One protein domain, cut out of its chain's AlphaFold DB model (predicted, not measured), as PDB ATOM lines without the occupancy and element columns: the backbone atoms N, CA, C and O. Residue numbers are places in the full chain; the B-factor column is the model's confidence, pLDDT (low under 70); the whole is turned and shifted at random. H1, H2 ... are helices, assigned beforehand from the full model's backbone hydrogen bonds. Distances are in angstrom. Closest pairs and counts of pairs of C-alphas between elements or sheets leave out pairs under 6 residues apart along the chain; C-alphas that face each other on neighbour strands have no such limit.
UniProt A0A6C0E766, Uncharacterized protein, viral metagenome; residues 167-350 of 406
ATOM      1  N   LYS A 167     256.692 208.198 168.944       93.19
ATOM      2  CA  LYS A 167     255.629 208.601 168.021       93.19
ATOM      3  C   LYS A 167     254.660 207.451 167.753       93.19
ATOM      4  O   LYS A 167     253.458 207.642 167.914       93.19
ATOM      5  N   SER A 168     255.157 206.266 167.392       93.88
ATOM      6  CA  SER A 168     254.287 205.100 167.176       93.88
ATOM      7  C   SER A 168     253.571 204.678 168.461       93.88
ATOM      8  O   SER A 168     252.404 204.296 168.407       93.88
ATOM      9  N   VAL A 169     254.229 204.792 169.622       96.06
ATOM     10  CA  VAL A 169     253.603 204.545 170.935       96.06
ATOM     11  C   VAL A 169     252.457 205.524 171.198       96.06
ATOM     12  O   VAL A 169     251.387 205.100 171.634       96.06
ATOM     13  N   GLN A 170     252.650 206.817 170.927       96.19
ATOM     14  CA  GLN A 170     251.605 207.822 171.114       96.19
ATOM     15  C   GLN A 170     250.423 207.601 170.158       96.19
ATOM     16  O   GLN A 170     249.287 207.536 170.625       96.19
ATOM     17  N   GLU A 171     250.682 207.409 168.859       96.12
ATOM     18  CA  GLU A 171     249.647 207.101 167.855       96.12
ATOM     19  C   GLU A 171     248.836 205.855 168.260       96.12
ATOM     20  O   GLU A 171     247.611 205.824 168.146       96.12
ATOM     21  N   PHE A 172     249.516 204.834 168.789       96.88
ATOM     22  CA  PHE A 172     248.887 203.619 169.295       96.88
ATOM     23  C   PHE A 172     247.992 203.870 170.518       96.88
ATOM     24  O   PHE A 172     246.892 203.322 170.580       96.88
ATOM     25  N   ILE A 173     248.433 204.683 171.485       97.50
ATOM     26  CA  ILE A 173     247.624 205.019 172.666       97.50
ATOM     27  C   ILE A 173     246.373 205.798 172.245       97.50
ATOM     28  O   ILE A 173     245.279 205.458 172.688       97.50
ATOM     29  N   GLU A 174     246.509 206.790 171.366       96.88
ATOM     30  CA  GLU A 174     245.381 207.589 170.871       96.88
ATOM     31  C   GLU A 174     244.334 206.709 170.163       96.88
ATOM     32  O   GLU A 174     243.150 206.744 170.511       96.88
ATOM     33  N   ASP A 175     244.765 205.840 169.243       96.38
ATOM     34  CA  ASP A 175     243.890 204.868 168.569       96.38
ATOM     35  C   ASP A 175     243.233 203.887 169.561       96.38
ATOM     36  O   ASP A 175     242.048 203.552 169.450       96.38
ATOM     37  N   LEU A 176     243.971 203.455 170.584       96.19
ATOM     38  CA  LEU A 176     243.458 202.570 171.623       96.19
ATOM     39  C   LEU A 176     242.346 203.221 172.452       96.19
ATOM     40  O   LEU A 176     241.366 202.540 172.765       96.19
ATOM     41  N   LEU A 177     242.463 204.506 172.791       96.62
ATOM     42  CA  LEU A 177     241.428 205.233 173.534       96.62
ATOM     43  C   LEU A 177     240.159 205.419 172.704       96.62
ATOM     44  O   LEU A 177     239.060 205.241 173.230       96.62
ATOM     45  N   VAL A 178     240.298 205.682 171.401       95.94
ATOM     46  CA  VAL A 178     239.159 205.724 170.471       95.94
ATOM     47  C   VAL A 178     238.457 204.366 170.421       95.94
ATOM     48  O   VAL A 178     237.234 204.289 170.551       95.94
ATOM     49  N   LYS A 179     239.219 203.272 170.298       94.62
ATOM     50  CA  LYS A 179     238.673 201.905 170.323       94.62
ATOM     51  C   LYS A 179     237.996 201.572 171.650       94.62
ATOM     52  O   LYS A 179     236.996 200.861 171.648       94.62
ATOM     53  N   TYR A 180     238.534 202.061 172.767       95.88
ATOM     54  CA  TYR A 180     237.951 201.857 174.090       95.88
ATOM     55  C   TYR A 180     236.612 202.584 174.231       95.88
ATOM     56  O   TYR A 180     235.627 201.957 174.604       95.88
ATOM     57  N   GLY A 181     236.553 203.865 173.849       93.94
ATOM     58  CA  GLY A 181     235.307 204.637 173.835       93.94
ATOM     59  C   GLY A 181     234.237 203.972 172.968       93.94
ATOM     60  O   GLY A 181     233.134 203.723 173.444       93.94
ATOM     61  N   LYS A 182     234.606 203.547 171.753       92.12
ATOM     62  CA  LYS A 182     233.698 202.805 170.868       92.12
ATOM     63  C   LYS A 182     233.195 201.503 171.497       92.12
ATOM     64  O   LYS A 182     232.024 201.179 171.369       92.12
ATOM     65  N   ALA A 183     234.057 200.759 172.188       91.19
ATOM     66  CA  ALA A 183     233.653 199.522 172.852       91.19
ATOM     67  C   ALA A 183     232.651 199.758 173.999       91.19
ATOM     68  O   ALA A 183     231.852 198.869 174.282       91.19
ATOM     69  N   ILE A 184     232.684 200.933 174.641       93.06
ATOM     70  CA  ILE A 184     231.685 201.361 175.631       93.06
ATOM     71  C   ILE A 184     230.384 201.785 174.936       93.06
ATOM     72  O   ILE A 184     229.309 201.366 175.367       93.06
ATOM     73  N   ASP A 185     230.473 202.560 173.852       88.56
ATOM     74  CA  ASP A 185     229.313 202.969 173.043       88.56
ATOM     75  C   ASP A 185     228.568 201.764 172.447       88.56
ATOM     76  O   ASP A 185     227.341 201.751 172.387       88.56
ATOM     77  N   ASP A 186     229.296 200.713 172.062       85.94
ATOM     78  CA  ASP A 186     228.725 199.474 171.528       85.94
ATOM     79  C   ASP A 186     227.901 198.692 172.576       85.94
ATOM     80  O   ASP A 186     227.130 197.807 172.193       85.94
ATOM     81  N   ILE A 187     228.040 198.983 173.880       86.06
ATOM     82  CA  ILE A 187     227.170 198.424 174.936       86.06
ATOM     83  C   ILE A 187     225.818 199.131 174.899       86.06
ATOM     84  O   ILE A 187     224.769 198.486 174.861       86.06
ATOM     85  N   LEU A 188     225.857 200.462 174.924       80.50
ATOM     86  CA  LEU A 188     224.692 201.320 174.829       80.50
ATOM     87  C   LEU A 188     225.138 202.683 174.282       80.50
ATOM     88  O   LEU A 188     225.970 203.333 174.924       80.50
ATOM     89  N   PRO A 189     224.612 203.121 173.126       69.50
ATOM     90  CA  PRO A 189     224.982 204.409 172.566       69.50
ATOM     91  C   PRO A 189     224.545 205.541 173.500       69.50
ATOM     92  O   PRO A 189     223.471 205.496 174.104       69.50
ATOM     93  N   LEU A 190     225.382 206.578 173.595       64.56
ATOM     94  CA  LEU A 190     225.074 207.818 174.303       64.56
ATOM     95  C   LEU A 190     223.915 208.553 173.607       64.56
ATOM     96  O   LEU A 190     224.132 209.423 172.766       64.56
ATOM     97  N   THR A 191     222.680 208.226 173.975       67.19
ATOM     98  CA  THR A 191     221.490 209.008 173.628       67.19
ATOM     99  C   THR A 191     220.771 209.465 174.893       67.19
ATOM    100  O   THR A 191     220.760 208.781 175.917       67.19
ATOM    101  N   THR A 192     220.226 210.677 174.838       63.66
ATOM    102  CA  THR A 192     219.356 211.235 175.880       63.66
ATOM    103  C   THR A 192     217.879 211.071 175.543       63.66
ATOM    104  O   THR A 192     217.044 211.468 176.350       63.66
ATOM    105  N   ASP A 193     217.565 210.562 174.351       75.12
ATOM    106  CA  ASP A 193     216.198 210.321 173.909       75.12
ATOM    107  C   ASP A 193     215.740 208.928 174.363       75.12
ATOM    108  O   ASP A 193     216.446 207.934 174.174       75.12
ATOM    109  N   GLU A 194     214.576 208.858 175.007       72.44
ATOM    110  CA  GLU A 194     214.014 207.602 175.510       72.44
ATOM    111  C   GLU A 194     213.581 206.672 174.364       72.44
ATOM    112  O   GLU A 194     213.671 205.447 174.508       72.44
ATOM    113  N   GLU A 195     213.160 207.230 173.221       75.69
ATOM    114  CA  GLU A 195     212.793 206.444 172.034       75.69
ATOM    115  C   GLU A 195     214.029 205.766 171.431       75.69
ATOM    116  O   GLU A 195     214.047 204.539 171.284       75.69
ATOM    117  N   ASP A 196     215.109 206.525 171.211       77.62
ATOM    118  CA  ASP A 196     216.388 205.996 170.714       77.62
ATOM    119  C   ASP A 196     216.967 204.924 171.655       77.62
ATOM    120  O   ASP A 196     217.556 203.930 171.218       77.62
ATOM    121  N   LEU A 197     216.817 205.117 172.971       75.12
ATOM    122  CA  LEU A 197     217.303 204.176 173.977       75.12
ATOM    123  C   LEU A 197     216.556 202.840 173.899       75.12
ATOM    124  O   LEU A 197     217.161 201.775 174.049       75.12
ATOM    125  N   THR A 198     215.246 202.903 173.655       76.06
ATOM    126  CA  THR A 198     214.392 201.723 173.501       76.06
ATOM    127  C   THR A 198     214.765 200.961 172.230       76.06
ATOM    128  O   THR A 198     214.993 199.752 172.294       76.06
ATOM    129  N   GLU A 199     214.946 201.660 171.105       78.12
ATOM    130  CA  GLU A 199     215.382 201.059 169.837       78.12
ATOM    131  C   GLU A 199     216.764 200.393 169.962       78.12
ATOM    132  O   GLU A 199     216.963 199.246 169.545       78.12
ATOM    133  N   ALA A 200     217.721 201.063 170.614       76.19
ATOM    134  CA  ALA A 200     219.049 200.504 170.862       76.19
ATOM    135  C   ALA A 200     218.987 199.215 171.702       76.19
ATOM    136  O   ALA A 200     219.717 198.250 171.442       76.19
ATOM    137  N   LEU A 201     218.095 199.167 172.694       78.12
ATOM    138  CA  LEU A 201     217.895 198.001 173.551       78.12
ATOM    139  C   LEU A 201     217.264 196.820 172.793       78.12
ATOM    140  O   LEU A 201     217.649 195.658 172.991       78.12
ATOM    141  N   GLU A 202     216.309 197.101 171.906       78.31
ATOM    142  CA  GLU A 202     215.706 196.101 171.025       78.31
ATOM    143  C   GLU A 202     216.744 195.514 170.066       78.31
ATOM    144  O   GLU A 202     216.861 194.288 169.954       78.31
ATOM    145  N   PHE A 203     217.582 196.360 169.460       77.81
ATOM    146  CA  PHE A 203     218.671 195.923 168.589       77.81
ATOM    147  C   PHE A 203     219.648 194.975 169.308       77.81
ATOM    148  O   PHE A 203     219.982 193.903 168.788       77.81
ATOM    149  N   GLN A 204     220.054 195.306 170.540       79.44
ATOM    150  CA  GLN A 204     220.916 194.435 171.353       79.44
ATOM    151  C   GLN A 204     220.239 193.107 171.707       79.44
ATOM    152  O   GLN A 204     220.880 192.052 171.708       79.44
ATOM    153  N   THR A 205     218.930 193.136 171.965       73.19
ATOM    154  CA  THR A 205     218.145 191.928 172.244       73.19
ATOM    155  C   THR A 205     218.131 190.987 171.040       73.19
ATOM    156  O   THR A 205     218.321 189.780 171.200       73.19
ATOM    157  N   VAL A 206     217.959 191.519 169.827       72.06
ATOM    158  CA  VAL A 206     218.003 190.726 168.586       72.06
ATOM    159  C   VAL A 206     219.400 190.147 168.347       72.06
ATOM    160  O   VAL A 206     219.522 188.989 167.944       72.06
ATOM    161  N   LYS A 207     220.455 190.921 168.623       76.25
ATOM    162  CA  LYS A 207     221.849 190.489 168.452       76.25
ATOM    163  C   LYS A 207     222.204 189.299 169.352       76.25
ATOM    164  O   LYS A 207     222.768 188.327 168.857       76.25
ATOM    165  N   LYS A 208     221.824 189.339 170.637       71.00
ATOM    166  CA  LYS A 208     222.184 188.306 171.631       71.00
ATOM    167  C   LYS A 208     221.415 186.989 171.512       71.00
ATOM    168  O   LYS A 208     221.899 185.964 171.973       71.00
ATOM    169  N   ARG A 209     220.249 186.967 170.857       63.78
ATOM    170  CA  ARG A 209     219.460 185.731 170.654       63.78
ATOM    171  C   ARG A 209     220.099 184.713 169.696       63.78
ATOM    172  O   ARG A 209     219.518 183.658 169.481       63.78
ATOM    173  N   LYS A 210     221.250 185.020 169.089       63.47
ATOM    174  CA  LYS A 210     221.931 184.142 168.121       63.47
ATOM    175  C   LYS A 210     223.050 183.281 168.727       63.47
ATOM    176  O   LYS A 210     223.669 182.530 167.986       63.47
ATOM    177  N   GLU A 211     223.312 183.392 170.028       59.72
ATOM    178  CA  GLU A 211     224.459 182.764 170.699       59.72
ATOM    179  C   GLU A 211     224.024 181.524 171.506       59.72
ATOM    180  O   GLU A 211     223.721 181.630 172.692       59.72
ATOM    181  N   GLU A 212     223.977 180.339 170.883       67.50
ATOM    182  CA  GLU A 212     223.637 179.073 171.575       67.50
ATOM    183  C   GLU A 212     224.585 177.897 171.237       67.50
ATOM    184  O   GLU A 212     224.285 176.744 171.547       67.50
ATOM    185  N   SER A 213     225.764 178.152 170.650       80.50
ATOM    186  CA  SER A 213     226.812 177.128 170.481       80.50
ATOM    187  C   SER A 213     227.807 177.092 171.655       80.50
ATOM    188  O   SER A 213     228.083 178.099 172.309       80.50
ATOM    189  N   TYR A 214     228.432 175.934 171.902       74.62
ATOM    190  CA  TYR A 214     229.561 175.811 172.838       74.62
ATOM    191  C   TYR A 214     230.750 176.705 172.443       74.62
ATOM    192  O   TYR A 214     231.437 177.261 173.309       74.62
ATOM    193  N   ASP A 215     230.973 176.880 171.140       78.38
ATOM    194  CA  ASP A 215     232.001 177.789 170.633       78.38
ATOM    195  C   ASP A 215     231.674 179.244 171.005       78.38
ATOM    196  O   ASP A 215     232.563 179.968 171.463       78.38
ATOM    197  N   ASP A 216     230.397 179.636 170.943       77.94
ATOM    198  CA  ASP A 216     229.929 180.965 171.354       77.94
ATOM    199  C   ASP A 216     230.150 181.185 172.854       77.94
ATOM    200  O   ASP A 216     230.634 182.239 173.266       77.94
ATOM    201  N   TYR A 217     229.903 180.164 173.685       71.94
ATOM    202  CA  TYR A 217     230.211 180.223 175.117       71.94
ATOM    203  C   TYR A 217     231.711 180.448 175.375       71.94
ATOM    204  O   TYR A 217     232.097 181.298 176.189       71.94
ATOM    205  N   CYS A 218     232.581 179.716 174.672       75.56
ATOM    206  CA  CYS A 218     234.031 179.869 174.801       75.56
ATOM    207  C   CYS A 218     234.504 181.262 174.360       75.56
ATOM    208  O   CYS A 218     235.366 181.860 175.015       75.56
ATOM    209  N   VAL A 219     233.937 181.786 173.271       80.81
ATOM    210  CA  VAL A 219     234.205 183.139 172.768       80.81
ATOM    211  C   VAL A 219     233.713 184.189 173.764       80.81
ATOM    212  O   VAL A 219     234.488 185.062 174.148       80.81
ATOM    213  N   SER A 220     232.491 184.055 174.277       76.12
ATOM    214  CA  SER A 220     231.909 184.947 175.285       76.12
ATOM    215  C   SER A 220     232.774 185.017 176.546       76.12
ATOM    216  O   SER A 220     233.119 186.101 177.023       76.12
ATOM    217  N   ARG A 221     233.247 183.871 177.051       76.38
ATOM    218  CA  ARG A 221     234.134 183.837 178.223       76.38
ATOM    219  C   ARG A 221     235.479 184.520 177.965       76.38
ATOM    220  O   ARG A 221     235.954 185.261 178.828       76.38
ATOM    221  N   LYS A 222     236.092 184.291 176.798       81.94
ATOM    222  CA  LYS A 222     237.322 184.998 176.397       81.94
ATOM    223  C   LYS A 222     237.080 186.502 176.292       81.94
ATOM    224  O   LYS A 222     237.902 187.271 176.785       81.94
ATOM    225  N   ASN A 223     235.936 186.910 175.750       85.50
ATOM    226  CA  ASN A 223     235.547 188.311 175.636       85.50
ATOM    227  C   ASN A 223     235.381 188.971 177.010       85.50
ATOM    228  O   ASN A 223     235.901 190.062 177.200       85.50
ATOM    229  N   LYS A 224     234.780 188.303 178.005       89.25
ATOM    230  CA  LYS A 224     234.675 188.859 179.372       89.25
ATOM    231  C   LYS A 224     236.044 189.164 179.992       89.25
ATOM    232  O   LYS A 224     236.230 190.222 180.588       89.25
ATOM    233  N   ASN A 225     237.010 188.254 179.852       88.81
ATOM    234  CA  ASN A 225     238.377 188.492 180.333       88.81
ATOM    235  C   ASN A 225     239.046 189.635 179.568       88.81
ATOM    236  O   ASN A 225     239.676 190.496 180.174       88.81
ATOM    237  N   TYR A 226     238.854 189.660 178.252       90.00
ATOM    238  CA  TYR A 226     239.383 190.701 177.387       90.00
ATOM    239  C   TYR A 226     238.851 192.094 177.746       90.00
ATOM    240  O   TYR A 226     239.638 193.031 177.820       90.00
ATOM    241  N   GLN A 227     237.545 192.231 178.003       92.44
ATOM    242  CA  GLN A 227     236.908 193.485 178.428       92.44
ATOM    243  C   GLN A 227     237.530 193.997 179.729       92.44
ATOM    244  O   GLN A 227     238.011 195.129 179.781       92.44
ATOM    245  N   LYS A 228     237.627 193.124 180.742       94.44
ATOM    246  CA  LYS A 228     238.262 193.467 182.021       94.44
ATOM    247  C   LYS A 228     239.708 193.918 181.847       94.44
ATOM    248  O   LYS A 228     240.104 194.951 182.379       94.44
ATOM    249  N   GLY A 229     240.491 193.147 181.091       95.12
ATOM    250  CA  GLY A 229     241.892 193.459 180.835       95.12
ATOM    251  C   GLY A 229     242.073 194.739 180.018       95.12
ATOM    252  O   GLY A 229     243.042 195.460 180.227       95.12
ATOM    253  N   PHE A 230     241.132 195.076 179.129       96.00
ATOM    254  CA  PHE A 230     241.159 196.339 178.392       96.00
ATOM    255  C   PHE A 230     240.917 197.529 179.333       96.00
ATOM    256  O   PHE A 230     241.693 198.482 179.313       96.00
ATOM    257  N   SER A 231     239.929 197.447 180.224       97.44
ATOM    258  CA  SER A 231     239.712 198.471 181.254       97.44
ATOM    259  C   SER A 231     240.890 198.650 182.194       97.44
ATOM    260  O   SER A 231     241.282 199.780 182.477       97.44
ATOM    261  N   GLN A 232     241.480 197.547 182.658       97.50
ATOM    262  CA  GLN A 232     242.675 197.612 183.489       97.50
ATOM    263  C   GLN A 232     243.830 198.276 182.731       97.50
ATOM    264  O   GLN A 232     244.484 199.154 183.279       97.50
ATOM    265  N   PHE A 233     244.034 197.935 181.454       97.81
ATOM    266  CA  PHE A 233     245.069 198.554 180.624       97.81
ATOM    267  C   PHE A 233     244.899 200.074 180.517       97.81
ATOM    268  O   PHE A 233     245.855 200.822 180.712       97.81
ATOM    269  N   VAL A 234     243.676 200.547 180.258       98.25
ATOM    270  CA  VAL A 234     243.366 201.987 180.240       98.25
ATOM    271  C   VAL A 234     243.608 202.613 181.615       98.25
ATOM    272  O   VAL A 234     244.176 203.702 181.710       98.25
ATOM    273  N   GLY A 235     243.241 201.921 182.693       98.25
ATOM    274  CA  GLY A 235     243.505 202.387 184.049       98.25
ATOM    275  C   GLY A 235     244.999 202.537 184.351       98.25
ATOM    276  O   GLY A 235     245.436 203.552 184.891       98.25
ATOM    277  N   GLU A 236     245.807 201.571 183.939       98.06
ATOM    278  CA  GLU A 236     247.250 201.634 184.134       98.06
ATOM    279  C   GLU A 236     247.893 202.748 183.298       98.06
ATOM    280  O   GLU A 236     248.758 203.467 183.797       98.06
ATOM    281  N   LEU A 237     247.428 203.006 182.071       98.06
ATOM    282  CA  LEU A 237     247.892 204.169 181.304       98.06
ATOM    283  C   LEU A 237     247.679 205.495 182.064       98.06
ATOM    284  O   LEU A 237     248.546 206.372 182.026       98.06
ATOM    285  N   TYR A 238     246.577 205.642 182.807       98.31
ATOM    286  CA  TYR A 238     246.381 206.786 183.706       98.31
ATOM    287  C   TYR A 238     247.383 206.790 184.874       98.31
ATOM    288  O   TYR A 238     247.947 207.840 185.209       98.31
ATOM    289  N   ASN A 239     247.661 205.632 185.478       97.75
ATOM    290  CA  ASN A 239     248.658 205.508 186.547       97.75
ATOM    291  C   ASN A 239     250.055 205.949 186.076       97.75
ATOM    292  O   ASN A 239     250.730 206.697 186.788       97.75
ATOM    293  N   PHE A 240     250.421 205.608 184.836       97.38
ATOM    294  CA  PHE A 240     251.645 206.046 184.152       97.38
ATOM    295  C   PHE A 240     251.576 207.458 183.544       97.38
ATOM    296  O   PHE A 240     252.496 207.872 182.836       97.38
ATOM    297  N   LYS A 241     250.515 208.226 183.827       97.19
ATOM    298  CA  LYS A 241     250.328 209.621 183.374       97.19
ATOM    299  C   LYS A 241     250.297 209.782 181.850       97.19
ATOM    300  O   LYS A 241     250.682 210.825 181.331       97.19
ATOM    301  N   LYS A 242     249.833 208.755 181.135       97.25
ATOM    302  CA  LYS A 242     249.631 208.774 179.676       97.25
ATOM    303  C   LYS A 242     248.211 209.136 179.265       97.25
ATOM    304  O   LYS A 242     247.982 209.428 178.102       97.25
ATOM    305  N   ILE A 243     247.292 209.152 180.224       96.88
ATOM    306  CA  ILE A 243     245.920 209.630 180.065       96.88
ATOM    307  C   ILE A 243     245.674 210.691 181.134       96.88
ATOM    308  O   ILE A 243     246.114 210.552 182.282       96.88
ATOM    309  N   SER A 244     244.976 211.758 180.766       97.25
ATOM    310  CA  SER A 244     244.581 212.815 181.689       97.25
ATOM    311  C   SER A 244     243.434 212.376 182.608       97.25
ATOM    312  O   SER A 244     242.668 211.455 182.323       97.25
ATOM    313  N   PHE A 245     243.247 213.087 183.723       97.06
ATOM    314  CA  PHE A 245     242.073 212.857 184.573       97.06
ATOM    315  C   PHE A 245     240.752 213.116 183.829       97.06
ATOM    316  O   PHE A 245     239.761 212.455 184.117       97.06
ATOM    317  N   GLN A 246     240.722 214.055 182.876       96.88
ATOM    318  CA  GLN A 246     239.499 214.391 182.140       96.88
ATOM    319  C   GLN A 246     239.037 213.234 181.250       96.88
ATOM    320  O   GLN A 246     237.855 212.905 181.258       96.88
ATOM    321  N   GLU A 247     239.966 212.590 180.545       97.12
ATOM    322  CA  GLU A 247     239.686 211.420 179.706       97.12
ATOM    323  C   GLU A 247     239.252 210.215 180.549       97.12
ATOM    324  O   GLU A 247     238.235 209.591 180.257       97.12
ATOM    325  N   LEU A 248     239.953 209.927 181.653       98.06
ATOM    326  CA  LEU A 248     239.541 208.863 182.575       98.06
ATOM    327  C   LEU A 248     238.133 209.116 183.137       98.06
ATOM    328  O   LEU A 248     237.290 208.218 183.160       98.06
ATOM    329  N   PHE A 249     237.876 210.345 183.590       97.62
ATOM    330  CA  PHE A 249     236.589 210.731 184.156       97.62
ATOM    331  C   PHE A 249     235.462 210.653 183.122       97.62
ATOM    332  O   PHE A 249     234.345 210.280 183.476       97.62
ATOM    333  N   PHE A 250     235.746 210.971 181.856       96.81
ATOM    334  CA  PHE A 250     234.799 210.791 180.759       96.81
ATOM    335  C   PHE A 250     234.345 209.328 180.659       96.81
ATOM    336  O   PHE A 250     233.142 209.076 180.698       96.81
ATOM    337  N   PHE A 251     235.279 208.369 180.656       97.69
ATOM    338  CA  PHE A 251     234.931 206.944 180.611       97.69
ATOM    339  C   PHE A 251     234.159 206.475 181.848       97.69
ATOM    340  O   PHE A 251     233.173 205.754 181.714       97.69
ATOM    341  N   TRP A 252     234.564 206.898 183.052       97.81
ATOM    342  CA  TRP A 252     233.814 206.594 184.279       97.81
ATOM    343  C   TRP A 252     232.375 207.083 184.197       97.81
ATOM    344  O   TRP A 252     231.445 206.332 184.483       97.81
ATOM    345  N   LYS A 253     232.199 208.346 183.803       96.81
ATOM    346  CA  LYS A 253     230.885 208.970 183.699       96.81
ATOM    347  C   LYS A 253     230.025 208.250 182.665       96.81
ATOM    348  O   LYS A 253     228.899 207.907 182.982       96.81
ATOM    349  N   GLN A 254     230.561 207.965 181.482       95.69
ATOM    350  CA  GLN A 254     229.843 207.249 180.427       95.69
ATOM    351  C   GLN A 254     229.372 205.859 180.885       95.69
ATOM    352  O   GLN A 254     228.214 205.508 180.691       95.69
ATOM    353  N   LEU A 255     230.237 205.085 181.547       97.25
ATOM    354  CA  LEU A 255     229.882 203.762 182.070       97.25
ATOM    355  C   LEU A 255     228.777 203.840 183.138       97.25
ATOM    356  O   LEU A 255     227.830 203.054 183.105       97.25
ATOM    357  N   VAL A 256     228.854 204.814 184.048       97.00
ATOM    358  CA  VAL A 256     227.831 205.036 185.085       97.00
ATOM    359  C   VAL A 256     226.511 205.531 184.488       97.00
ATOM    360  O   VAL A 256     225.463 204.981 184.825       97.00
ATOM    361  N   ASP A 257     226.554 206.488 183.560       94.38
ATOM    362  CA  ASP A 257     225.377 206.994 182.847       94.38
ATOM    363  C   ASP A 257     224.683 205.843 182.088       94.38
ATOM    364  O   ASP A 257     223.463 205.687 182.153       94.38
ATOM    365  N   ASN A 258     225.459 204.959 181.446       93.31
ATOM    366  CA  ASN A 258     224.935 203.768 180.780       93.31
ATOM    367  C   ASN A 258     224.205 202.828 181.760       93.31
ATOM    368  O   ASN A 258     223.162 202.279 181.409       93.31
ATOM    369  N   LEU A 259     224.700 202.645 182.991       93.94
ATOM    370  CA  LEU A 259     224.002 201.842 184.008       93.94
ATOM    371  C   LEU A 259     222.671 202.480 184.422       93.94
ATOM    372  O   LEU A 259     221.660 201.781 184.498       93.94
ATOM    373  N   GLU A 260     222.656 203.792 184.667       92.75
ATOM    374  CA  GLU A 260     221.422 204.511 184.991       92.75
ATOM    375  C   GLU A 260     220.394 204.391 183.862       92.75
ATOM    376  O   GLU A 260     219.222 204.114 184.122       92.75
ATOM    377  N   ASN A 261     220.834 204.548 182.614       89.06
ATOM    378  CA  ASN A 261     219.969 204.481 181.442       89.06
ATOM    379  C   ASN A 261     219.396 203.076 181.226       89.06
ATOM    380  O   ASN A 261     218.193 202.945 181.009       89.06
ATOM    381  N   LEU A 262     220.197 202.013 181.379       89.00
ATOM    382  CA  LEU A 262     219.709 200.626 181.288       89.00
ATOM    383  C   LEU A 262     218.619 200.325 182.323       89.00
ATOM    384  O   LEU A 262     217.653 199.615 182.040       89.00
ATOM    385  N   ILE A 263     218.757 200.877 183.529       88.25
ATOM    386  CA  ILE A 263     217.767 200.706 184.592       88.25
ATOM    387  C   ILE A 263     216.519 201.542 184.305       88.25
ATOM    388  O   ILE A 263     215.410 201.035 184.481       88.25
ATOM    389  N   LYS A 264     216.672 202.784 183.832       85.44
ATOM    390  CA  LYS A 264     215.547 203.656 183.463       85.44
ATOM    391  C   LYS A 264     214.729 203.084 182.306       85.44
ATOM    392  O   LYS A 264     213.514 202.999 182.423       85.44
ATOM    393  N   ALA A 265     215.380 202.588 181.255       78.38
ATOM    394  CA  ALA A 265     214.712 201.923 180.133       78.38
ATOM    395  C   ALA A 265     213.870 200.719 180.588       78.38
ATOM    396  O   ALA A 265     212.813 200.429 180.040       78.38
ATOM    397  N   SER A 266     214.307 200.033 181.648       73.69
ATOM    398  CA  SER A 266     213.583 198.897 182.229       73.69
ATOM    399  C   SER A 266     212.427 199.277 183.168       73.69
ATOM    400  O   SER A 266     211.839 198.402 183.806       73.69
ATOM    401  N   LEU A 267     212.094 200.566 183.317       62.69
ATOM    402  CA  LEU A 267     211.039 201.025 184.231       62.69
ATOM    403  C   LEU A 267     209.625 200.607 183.811       62.69
ATOM    404  O   LEU A 267     208.734 200.642 184.653       62.69
ATOM    405  N   GLN A 268     209.425 200.146 182.573       62.25
ATOM    406  CA  GLN A 268     208.125 199.654 182.105       62.25
ATOM    407  C   GLN A 268     207.762 198.250 182.641       62.25
ATOM    408  O   GLN A 268     206.621 197.823 182.482       62.25
ATOM    409  N   SER A 269     208.685 197.539 183.309       61.91
ATOM    410  CA  SER A 269     208.433 196.224 183.916       61.91
ATOM    411  C   SER A 269     208.945 196.103 185.361       61.91
ATOM    412  O   SER A 269     209.950 196.705 185.763       61.91
ATOM    413  N   ASP A 270     208.261 195.271 186.156       62.41
ATOM    414  CA  ASP A 270     208.627 194.974 187.553       62.41
ATOM    415  C   ASP A 270     209.973 194.242 187.668       62.41
ATOM    416  O   ASP A 270     210.662 194.332 188.685       62.41
ATOM    417  N   THR A 271     210.387 193.552 186.603       63.72
ATOM    418  CA  THR A 271     211.675 192.857 186.513       63.72
ATOM    419  C   THR A 271     212.470 193.338 185.305       63.72
ATOM    420  O   THR A 271     211.919 193.575 184.231       63.72
ATOM    421  N   LEU A 272     213.783 193.497 185.488       76.69
ATOM    422  CA  LEU A 272     214.724 193.799 184.410       76.69
ATOM    423  C   LEU A 272     214.763 192.614 183.436       76.69
ATOM    424  O   LEU A 272     214.985 191.476 183.861       76.69
ATOM    425  N   ASN A 273     214.578 192.878 182.141       79.62
ATOM    426  CA  ASN A 273     214.655 191.822 181.136       79.62
ATOM    427  C   ASN A 273     216.081 191.195 181.103       79.62
ATOM    428  O   ASN A 273     217.061 191.849 181.491       79.62
ATOM    429  N   PRO A 274     216.235 189.931 180.657       83.00
ATOM    430  CA  PRO A 274     217.536 189.254 180.648       83.00
ATOM    431  C   PRO A 274     218.614 189.976 179.827       83.00
ATOM    432  O   PRO A 274     219.785 189.968 180.210       83.00
ATOM    433  N   THR A 275     218.230 190.641 178.731       83.38
ATOM    434  CA  THR A 275     219.156 191.426 177.905       83.38
ATOM    435  C   THR A 275     219.758 192.579 178.704       83.38
ATOM    436  O   THR A 275     220.977 192.725 178.732       83.38
ATOM    437  N   CYS A 276     218.935 193.363 179.403       86.00
ATOM    438  CA  CYS A 276     219.383 194.473 180.232       86.00
ATOM    439  C   CYS A 276     220.317 193.987 181.336       86.00
ATOM    440  O   CYS A 276     221.350 194.604 181.559       86.00
ATOM    441  N   GLN A 277     220.006 192.866 181.998       89.25
ATOM    442  CA  GLN A 277     220.907 192.297 183.009       89.25
ATOM    443  C   GLN A 277     222.268 191.925 182.414       89.25
ATOM    444  O   GLN A 277     223.305 192.168 183.031       89.25
ATOM    445  N   SER A 278     222.273 191.366 181.203       89.25
ATOM    446  CA  SER A 278     223.501 191.037 180.482       89.25
ATOM    447  C   SER A 278     224.295 192.289 180.084       89.25
ATOM    448  O   SER A 278     225.513 192.302 180.236       89.25
ATOM    449  N   LEU A 279     223.630 193.360 179.636       90.88
ATOM    450  CA  LEU A 279     224.272 194.645 179.322       90.88
ATOM    451  C   LEU A 279     224.812 195.347 180.577       90.88
ATOM    452  O   LEU A 279     225.905 195.905 180.547       90.88
ATOM    453  N   ILE A 280     224.091 195.268 181.700       93.69
ATOM    454  CA  ILE A 280     224.569 195.740 183.007       93.69
ATOM    455  C   ILE A 280     225.829 194.966 183.413       93.69
ATOM    456  O   ILE A 280     226.798 195.580 183.856       93.69
ATOM    457  N   GLU A 281     225.842 193.636 183.256       94.12
ATOM    458  CA  GLU A 281     227.039 192.832 183.536       94.12
ATOM    459  C   GLU A 281     228.214 193.279 182.654       94.12
ATOM    460  O   GLU A 281     229.287 193.540 183.189       94.12
ATOM    461  N   GLU A 282     228.020 193.426 181.339       93.00
ATOM    462  CA  GLU A 282     229.067 193.893 180.415       93.00
ATOM    463  C   GLU A 282     229.610 195.274 180.775       93.00
ATOM    464  O   GLU A 282     230.822 195.469 180.801       93.00
ATOM    465  N   ASN A 283     228.742 196.216 181.124       95.88
ATOM    466  CA  ASN A 283     229.155 197.546 181.554       95.88
ATOM    467  C   ASN A 283     229.994 197.490 182.848       95.88
ATOM    468  O   ASN A 283     231.080 198.067 182.927       95.88
ATOM    469  N   ILE A 284     229.568 196.691 183.833       97.25
ATOM    470  CA  ILE A 284     230.326 196.473 185.074       97.25
ATOM    471  C   ILE A 284     231.685 195.807 184.808       97.25
ATOM    472  O   ILE A 284     232.652 196.124 185.504       97.25
ATOM    473  N   LEU A 285     231.799 194.934 183.795       95.75
ATOM    474  CA  LEU A 285     233.085 194.348 183.388       95.75
ATOM    475  C   LEU A 285     234.094 195.407 182.938       95.75
ATOM    476  O   LEU A 285     235.292 195.179 183.108       95.75
ATOM    477  N   TYR A 286     233.629 196.547 182.418       97.56
ATOM    478  CA  TYR A 286     234.495 197.677 182.104       97.56
ATOM    479  C   TYR A 286     234.712 198.612 183.299       97.56
ATOM    480  O   TYR A 286     235.839 199.051 183.544       97.56
ATOM    481  N   LEU A 287     233.649 198.926 184.043       98.38
ATOM    482  CA  LEU A 287     233.683 199.910 185.125       98.38
ATOM    483  C   LEU A 287     234.527 199.450 186.317       98.38
ATOM    484  O   LEU A 287     235.356 200.222 186.803       98.38
ATOM    485  N   ALA A 288     234.349 198.202 186.769       98.38
ATOM    486  CA  ALA A 288     235.001 197.708 187.982       98.38
ATOM    487  C   ALA A 288     236.533 197.738 187.876       98.38
ATOM    488  O   ALA A 288     237.158 198.422 188.688       98.38
ATOM    489  N   PRO A 289     237.161 197.114 186.856       98.00
ATOM    490  CA  PRO A 289     238.619 197.079 186.774       98.00
ATOM    491  C   PRO A 289     239.210 198.469 186.534       98.00
ATOM    492  O   PRO A 289     240.289 198.774 187.038       98.00
ATOM    493  N   LEU A 290     238.500 199.335 185.801       98.38
ATOM    494  CA  LEU A 290     238.947 200.704 185.563       98.38
ATOM    495  C   LEU A 290     238.988 201.507 186.871       98.38
ATOM    496  O   LEU A 290     239.975 202.199 187.125       98.38
ATOM    497  N   ILE A 291     237.952 201.404 187.712       98.38
ATOM    498  CA  ILE A 291     237.931 202.030 189.042       98.38
ATOM    499  C   ILE A 291     239.004 201.414 189.939       98.38
ATOM    500  O   ILE A 291     239.827 202.152 190.475       98.38
ATOM    501  N   GLU A 292     239.038 200.089 190.076       98.00
ATOM    502  CA  GLU A 292     239.988 199.378 190.944       98.00
ATOM    503  C   GLU A 292     241.440 199.780 190.666       98.00
ATOM    504  O   GLU A 292     242.197 200.056 191.597       98.00
ATOM    505  N   THR A 293     241.795 199.891 189.386       98.12
ATOM    506  CA  THR A 293     243.154 200.223 188.940       98.12
ATOM    507  C   THR A 293     243.533 201.680 189.217       98.12
ATOM    508  O   THR A 293     244.697 201.983 189.472       98.12
ATOM    509  N   THR A 294     242.576 202.610 189.167       98.38
ATOM    510  CA  THR A 294     242.877 204.056 189.145       98.38
ATOM    511  C   THR A 294     242.516 204.799 190.424       98.38
ATOM    512  O   THR A 294     243.070 205.870 190.683       98.38
ATOM    513  N   ILE A 295     241.621 204.255 191.253       97.81
ATOM    514  CA  ILE A 295     240.977 204.984 192.353       97.81
ATOM    515  C   ILE A 295     241.964 205.571 193.366       97.81
ATOM    516  O   ILE A 295     241.777 206.702 193.812       97.81
ATOM    517  N   GLU A 296     243.042 204.857 193.704       96.50
ATOM    518  CA  GLU A 296     244.052 205.368 194.638       96.50
ATOM    519  C   GLU A 296     244.726 206.630 194.079       96.50
ATOM    520  O   GLU A 296     244.739 207.674 194.737       96.50
ATOM    521  N   ASN A 297     245.208 206.573 192.836       96.62
ATOM    522  CA  ASN A 297     245.861 207.700 192.172       96.62
ATOM    523  C   ASN A 297     244.899 208.858 191.891       96.62
ATOM    524  O   ASN A 297     245.281 210.026 192.005       96.62
ATOM    525  N   VAL A 298     243.643 208.550 191.575       97.44
ATOM    526  CA  VAL A 298     242.592 209.547 191.393       97.44
ATOM    527  C   VAL A 298     242.349 210.317 192.693       97.44
ATOM    528  O   VAL A 298     242.366 211.542 192.675       97.44
ATOM    529  N   ILE A 299     242.198 209.651 193.841       95.88
ATOM    530  CA  ILE A 299     241.952 210.351 195.116       95.88
ATOM    531  C   ILE A 299     243.210 211.109 195.577       95.88
ATOM    532  O   ILE A 299     243.089 212.195 196.138       95.88
ATOM    533  N   ILE A 300     244.419 210.599 195.306       94.56
ATOM    534  CA  ILE A 300     245.670 211.330 195.590       94.56
ATOM    535  C   ILE A 300     245.742 212.631 194.787       94.56
ATOM    536  O   ILE A 300     246.092 213.674 195.335       94.56
ATOM    537  N   THR A 301     245.414 212.578 193.498       93.88
ATOM    538  CA  THR A 301     245.531 213.739 192.603       93.88
ATOM    539  C   THR A 301     244.319 214.670 192.649       93.88
ATOM    540  O   THR A 301     244.448 215.838 192.302       93.88
ATOM    541  N   GLN A 302     243.153 214.181 193.085       93.69
ATOM    542  CA  GLN A 302     241.876 214.905 193.121       93.69
ATOM    543  C   GLN A 302     241.140 214.739 194.476       93.69
ATOM    544  O   GLN A 302     239.964 214.355 194.502       93.69
ATOM    545  N   PRO A 303     241.773 215.047 195.627       84.94
ATOM    546  CA  PRO A 303     241.303 214.658 196.969       84.94
ATOM    547  C   PRO A 303     239.968 215.279 197.416       84.94
ATOM    548  O   PRO A 303     239.396 214.852 198.421       84.94
ATOM    549  N   GLN A 304     239.462 216.282 196.696       85.88
ATOM    550  CA  GLN A 304     238.220 216.999 197.014       85.88
ATOM    551  C   GLN A 304     237.308 217.187 195.797       85.88
ATOM    552  O   GLN A 304     236.423 218.037 195.814       85.88
ATOM    553  N   SER A 305     237.508 216.414 194.728       93.06
ATOM    554  CA  SER A 305     236.683 216.573 193.533       93.06
ATOM    555  C   SER A 305     235.235 216.172 193.812       93.06
ATOM    556  O   SER A 305     234.916 214.997 194.008       93.06
ATOM    557  N   GLU A 306     234.348 217.164 193.787       94.81
ATOM    558  CA  GLU A 306     232.904 216.969 193.907       94.81
ATOM    559  C   GLU A 306     232.379 216.041 192.804       94.81
ATOM    560  O   GLU A 306     231.537 215.181 193.052       94.81
ATOM    561  N   LYS A 307     232.954 216.136 191.598       94.94
ATOM    562  CA  LYS A 307     232.609 215.274 190.463       94.94
ATOM    563  C   LYS A 307     232.805 213.791 190.784       94.94
ATOM    564  O   LYS A 307     231.939 212.981 190.467       94.94
ATOM    565  N   ILE A 308     233.912 213.441 191.443       95.81
ATOM    566  CA  ILE A 308     234.194 212.058 191.858       95.81
ATOM    567  C   ILE A 308     233.190 211.619 192.920       95.81
ATOM    568  O   ILE A 308     232.609 210.543 192.813       95.81
ATOM    569  N   GLN A 309     232.948 212.461 193.928       96.00
ATOM    570  CA  GLN A 309     231.980 212.149 194.980       96.00
ATOM    571  C   GLN A 309     230.583 211.910 194.404       96.00
ATOM    572  O   GLN A 309     229.899 210.985 194.830       96.00
ATOM    573  N   ASN A 310     230.170 212.708 193.421       97.25
ATOM    574  CA  ASN A 310     228.874 212.561 192.771       97.25
ATOM    575  C   ASN A 310     228.780 211.255 191.971       97.25
ATOM    576  O   ASN A 310     227.774 210.566 192.105       97.25
ATOM    577  N   ILE A 311     229.835 210.849 191.253       97.62
ATOM    578  CA  ILE A 311     229.882 209.524 190.610       97.62
ATOM    579  C   ILE A 311     229.674 208.405 191.638       97.62
ATOM    580  O   ILE A 311     228.815 207.548 191.450       97.62
ATOM    581  N   PHE A 312     230.403 208.422 192.756       98.12
ATOM    582  CA  PHE A 312     230.288 207.353 193.753       98.12
ATOM    583  C   PHE A 312     228.961 207.371 194.521       98.12
ATOM    584  O   PHE A 312     228.505 206.315 194.950       98.12
ATOM    585  N   LYS A 313     228.291 208.527 194.644       98.12
ATOM    586  CA  LYS A 313     226.900 208.585 195.126       98.12
ATOM    587  C   LYS A 313     225.953 207.860 194.171       98.12
ATOM    588  O   LYS A 313     225.116 207.095 194.635       98.12
ATOM    589  N   VAL A 314     226.101 208.063 192.859       98.12
ATOM    590  CA  VAL A 314     225.289 207.357 191.854       98.12
ATOM    591  C   VAL A 314     225.564 205.853 191.913       98.12
ATOM    592  O   VAL A 314     224.623 205.076 192.030       98.12
ATOM    593  N   ILE A 315     226.833 205.431 191.945       98.31
ATOM    594  CA  ILE A 315     227.208 204.010 192.089       98.31
ATOM    595  C   ILE A 315     226.601 203.403 193.362       98.31
ATOM    596  O   ILE A 315     226.101 202.280 193.327       98.31
ATOM    597  N   HIS A 316     226.589 204.142 194.472       98.38
ATOM    598  CA  HIS A 316     225.964 203.689 195.710       98.38
ATOM    599  C   HIS A 316     224.449 203.482 195.556       98.38
ATOM    600  O   HIS A 316     223.959 202.400 195.874       98.38
ATOM    601  N   VAL A 317     223.724 204.441 194.973       98.00
ATOM    602  CA  VAL A 317     222.284 204.286 194.681       98.00
ATOM    603  C   VAL A 317     222.029 203.084 193.764       98.00
ATOM    604  O   VAL A 317     221.113 202.295 194.002       98.00
ATOM    605  N   LEU A 318     222.867 202.896 192.741       96.75
ATOM    606  CA  LEU A 318     222.794 201.739 191.848       96.75
ATOM    607  C   LEU A 318     223.026 200.422 192.605       96.75
ATOM    608  O   LEU A 318     222.306 199.453 192.372       96.75
ATOM    609  N   SER A 319     223.970 200.383 193.549       97.69
ATOM    610  CA  SER A 319     224.259 199.189 194.357       97.69
ATOM    611  C   SER A 319     223.085 198.755 195.246       97.69
ATOM    612  O   SER A 319     222.932 197.571 195.534       97.69
ATOM    613  N   GLU A 320     222.199 199.677 195.625       97.00
ATOM    614  CA  GLU A 320     221.017 199.382 196.447       97.00
ATOM    615  C   GLU A 320     219.783 198.997 195.612       97.00
ATOM    616  O   GLU A 320     218.805 198.455 196.139       97.00
ATOM    617  N   ASN A 321     219.827 199.211 194.294       93.88
ATOM    618  CA  ASN A 321     218.684 199.022 193.409       93.88
ATOM    619  C   ASN A 321     218.307 197.540 193.252       93.88
ATOM    620  O   ASN A 321     218.981 196.794 192.547       93.88
ATOM    621  N   GLN A 322     217.182 197.124 193.838       92.75
ATOM    622  CA  GLN A 322     216.719 195.727 193.855       92.75
ATOM    623  C   GLN A 322     216.434 195.125 192.470       92.75
ATOM    624  O   GLN A 322     216.351 193.903 192.359       92.75
ATOM    625  N   LYS A 323     216.307 195.939 191.412       90.88
ATOM    626  CA  LYS A 323     216.154 195.416 190.049       90.88
ATOM    627  C   LYS A 323     217.454 194.771 189.548       90.88
ATOM    628  O   LYS A 323     217.401 193.839 188.749       90.88
ATOM    629  N   ILE A 324     218.621 195.243 189.993       92.50
ATOM    630  CA  ILE A 324     219.922 194.697 189.585       92.50
ATOM    631  C   ILE A 324     220.182 193.378 190.324       92.50
ATOM    632  O   ILE A 324     219.986 193.280 191.536       92.50
ATOM    633  N   ILE A 325     220.693 192.364 189.618       93.25
ATOM    634  CA  ILE A 325     221.066 191.094 190.258       93.25
ATOM    635  C   ILE A 325     222.101 191.288 191.377       93.25
ATOM    636  O   ILE A 325     223.051 192.061 191.247       93.25
ATOM    637  N   ASN A 326     221.968 190.516 192.461       96.12
ATOM    638  CA  ASN A 326     222.808 190.626 193.665       96.12
ATOM    639  C   ASN A 326     224.310 190.647 193.365       96.12
ATOM    640  O   ASN A 326     225.021 191.486 193.899       96.12
ATOM    641  N   LYS A 327     224.782 189.771 192.468       97.00
ATOM    642  CA  LYS A 327     226.192 189.722 192.047       97.00
ATOM    643  C   LYS A 327     226.705 191.098 191.604       97.00
ATOM    644  O   LYS A 327     227.759 191.530 192.052       97.00
ATOM    645  N   ASN A 328     225.958 191.777 190.739       96.44
ATOM    646  CA  ASN A 328     226.341 193.071 190.180       96.44
ATOM    647  C   ASN A 328     226.242 194.183 191.233       96.44
ATOM    648  O   ASN A 328     227.110 195.047 191.293       96.44
ATOM    649  N   ARG A 329     225.238 194.114 192.114       97.62
ATOM    650  CA  ARG A 329     225.098 195.035 193.252       97.62
ATOM    651  C   ARG A 329     226.272 194.968 194.212       97.62
ATOM    652  O   ARG A 329     226.783 196.010 194.599       97.62
ATOM    653  N   TYR A 330     226.731 193.761 194.540       98.44
ATOM    654  CA  TYR A 330     227.900 193.579 195.396       98.44
ATOM    655  C   TYR A 330     229.166 194.146 194.758       98.44
ATOM    656  O   TYR A 330     229.889 194.865 195.430       98.44
ATOM    657  N   ILE A 331     229.377 193.941 193.454       98.38
ATOM    658  CA  ILE A 331     230.521 194.544 192.751       98.38
ATOM    659  C   ILE A 331     230.467 196.082 192.821       98.38
ATOM    660  O   ILE A 331     231.482 196.724 193.075       98.38
ATOM    661  N   LEU A 332     229.291 196.694 192.631       98.50
ATOM    662  CA  LEU A 332     229.128 198.149 192.761       98.50
ATOM    663  C   LEU A 332     229.358 198.632 194.205       98.50
ATOM    664  O   LEU A 332     229.999 199.663 194.409       98.50
ATOM    665  N   ALA A 333     228.876 197.887 195.202       98.50
ATOM    666  CA  ALA A 333     229.111 198.189 196.613       98.50
ATOM    667  C   ALA A 333     230.607 198.104 196.969       98.50
ATOM    668  O   ALA A 333     231.134 199.022 197.598       98.50
ATOM    669  N   ASP A 334     231.315 197.083 196.476       98.62
ATOM    670  CA  ASP A 334     232.760 196.918 196.664       98.62
ATOM    671  C   ASP A 334     233.542 198.121 196.106       98.62
ATOM    672  O   ASP A 334     234.502 198.583 196.728       98.62
ATOM    673  N   MET A 335     233.111 198.698 194.974       98.50
ATOM    674  CA  MET A 335     233.711 199.930 194.437       98.50
ATOM    675  C   MET A 335     233.525 201.126 195.380       98.50
ATOM    676  O   MET A 335     234.459 201.908 195.584       98.50
ATOM    677  N   VAL A 336     232.331 201.282 195.960       98.44
ATOM    678  CA  VAL A 336     232.028 202.352 196.927       98.44
ATOM    679  C   VAL A 336     232.871 202.186 198.190       98.44
ATOM    680  O   VAL A 336     233.457 203.156 198.685       98.44
ATOM    681  N   ASP A 337     233.000 200.960 198.685       98.38
ATOM    682  CA  ASP A 337     233.836 200.641 199.837       98.38
ATOM    683  C   ASP A 337     235.317 200.902 199.559       98.38
ATOM    684  O   ASP A 337     236.012 201.507 200.386       98.38
ATOM    685  N   LEU A 338     235.798 200.533 198.370       97.94
ATOM    686  CA  LEU A 338     237.158 200.813 197.926       97.94
ATOM    687  C   LEU A 338     237.437 202.322 197.867       97.94
ATOM    688  O   LEU A 338     238.478 202.778 198.357       97.94
ATOM    689  N   PHE A 339     236.506 203.114 197.331       97.56
ATOM    690  CA  PHE A 339     236.589 204.576 197.341       97.56
ATOM    691  C   PHE A 339     236.664 205.123 198.772       97.56
ATOM    692  O   PHE A 339     237.612 205.830 199.126       97.56
ATOM    693  N   ASN A 340     235.723 204.733 199.635       97.06
ATOM    694  CA  ASN A 340     235.656 205.194 201.022       97.06
ATOM    695  C   ASN A 340     236.915 204.829 201.824       97.06
ATOM    696  O   ASN A 340     237.419 205.641 202.610       97.06
ATOM    697  N   LYS A 341     237.459 203.625 201.615       97.00
ATOM    698  CA  LYS A 341     238.714 203.161 202.221       97.00
ATOM    699  C   LYS A 341     239.887 204.059 201.831       97.00
ATOM    700  O   LYS A 341     240.651 204.481 202.705       97.00
ATOM    701  N   ASN A 342     240.016 204.398 200.550       95.50
ATOM    702  CA  ASN A 342     241.094 205.259 200.065       95.50
ATOM    703  C   ASN A 342     240.943 206.717 200.534       95.50
ATOM    704  O   ASN A 342     241.922 207.314 200.986       95.50
ATOM    705  N   VAL A 343     239.724 207.268 200.554       94.62
ATOM    706  CA  VAL A 343     239.458 208.604 201.122       94.62
ATOM    707  C   VAL A 343     239.877 208.670 202.596       94.62
ATOM    708  O   VAL A 343     240.553 209.615 203.012       94.62
ATOM    709  N   LYS A 344     239.533 207.653 203.401       94.12
ATOM    710  CA  LYS A 344     239.951 207.559 204.812       94.12
ATOM    711  C   LYS A 344     241.477 207.485 204.953       94.12
ATOM    712  O   LYS A 344     242.038 208.203 205.781       94.12
ATOM    713  N   LYS A 345     242.155 206.674 204.127       93.25
ATOM    714  CA  LYS A 345     243.626 206.537 204.110       93.25
ATOM    715  C   LYS A 345     244.313 207.892 203.909       93.25
ATOM    716  O   LYS A 345     245.240 208.216 204.649       93.25
ATOM    717  N   ILE A 346     243.840 208.702 202.961       89.88
ATOM    718  CA  ILE A 346     244.422 210.023 202.671       89.88
ATOM    719  C   ILE A 346     244.130 211.030 203.784       89.88
ATOM    720  O   ILE A 346     245.041 211.721 204.238       89.88
ATOM    721  N   ARG A 347     242.895 211.068 204.307       89.00
ATOM    722  CA  ARG A 347     242.556 211.931 205.453       89.00
ATOM    723  C   ARG A 347     243.433 211.640 206.673       89.00
ATOM    724  O   ARG A 347     243.853 212.572 207.346       89.00
ATOM    725  N   ASN A 348     243.732 210.369 206.939       89.94
ATOM    726  CA  ASN A 348     244.591 209.976 208.057       89.94
ATOM    727  C   ASN A 348     246.062 210.351 207.831       89.94
ATOM    728  O   ASN A 348     246.717 210.770 208.782       89.94
ATOM    729  N   LYS A 349     246.574 210.261 206.593       87.75
ATOM    730  CA  LYS A 349     247.920 210.758 206.256       87.75
ATOM    731  C   LYS A 349     248.053 212.259 206.532       87.75
ATOM    732  O   LYS A 349     249.049 212.669 207.110       87.75
ATOM    733  N   ASN A 350     247.025 213.044 206.212       80.62
ATOM    734  CA  ASN A 350     247.037 214.499 206.410       80.62
ATOM    735  C   ASN A 350     246.816 214.936 207.871       80.62
ATOM    736  O   ASN A 350     247.050 216.092 208.198       80.62
TER     737      ASN A 350
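This is residues 167 to 350 of the 406 residues of an uncharacterized protein of viral metagenome (UniProt A0A6C0E766). Four helices, H4 to H7, make an up-and-down bundle, each running against the one before, with long H3 side by side with H5. H2 crosses one end of H4 and H5, and H1 runs in from outside, near the rest by its last turns. The 184 printed residues are all-helix by class, with seven named helices, H1 to H7, and no named strand. The whole is compact, with a radius of gyration of the C-alphas of 17.1 A and spans of 52 by 43 by 33 A.

H1, residues 167 to 185, begins at C-alpha (255.629, 208.601, 168.021) and is 27.4 A long. H2 is residues 194 to 208, H3 214 to 239 at 37.9 A, H4 245 to 268 at 36.5 A, and H5 274 to 301 at 39.1 A, with a kink of 54 degrees near residue 294. H6 is residues 306 to 320; H7, 326 to 350, is 36.3 A long and ends at (247.037, 214.499, 206.410).

H4 is the hub, touching five helices. H4 and H5, a hairpin, come closest at the C-alphas of Leu 259 and Ile 280, 6.2 A. H5 touches H3 at a shallow tilt of 22 degrees, the same way, closest at the C-alphas of Ser 231 and Leu 290, 4.9 A. H5 and H7 touch at 8 degrees, closest at the C-alphas of Glu 296 and Asn 342, 6.2 A. Each O i to N i+4 pair is within hydrogen-bond range in H1, H2, H3, H6 and H7, against 18 of 20 in H4 and 20 of 24 in H5.

The C-alphas of Ser 213 and Asn 350, 55.6 A apart, are the farthest. The printed part has no cut, and no link is long. Residues 189 to 192, 209 to 212 and 267 to 271 are under pLDDT 70.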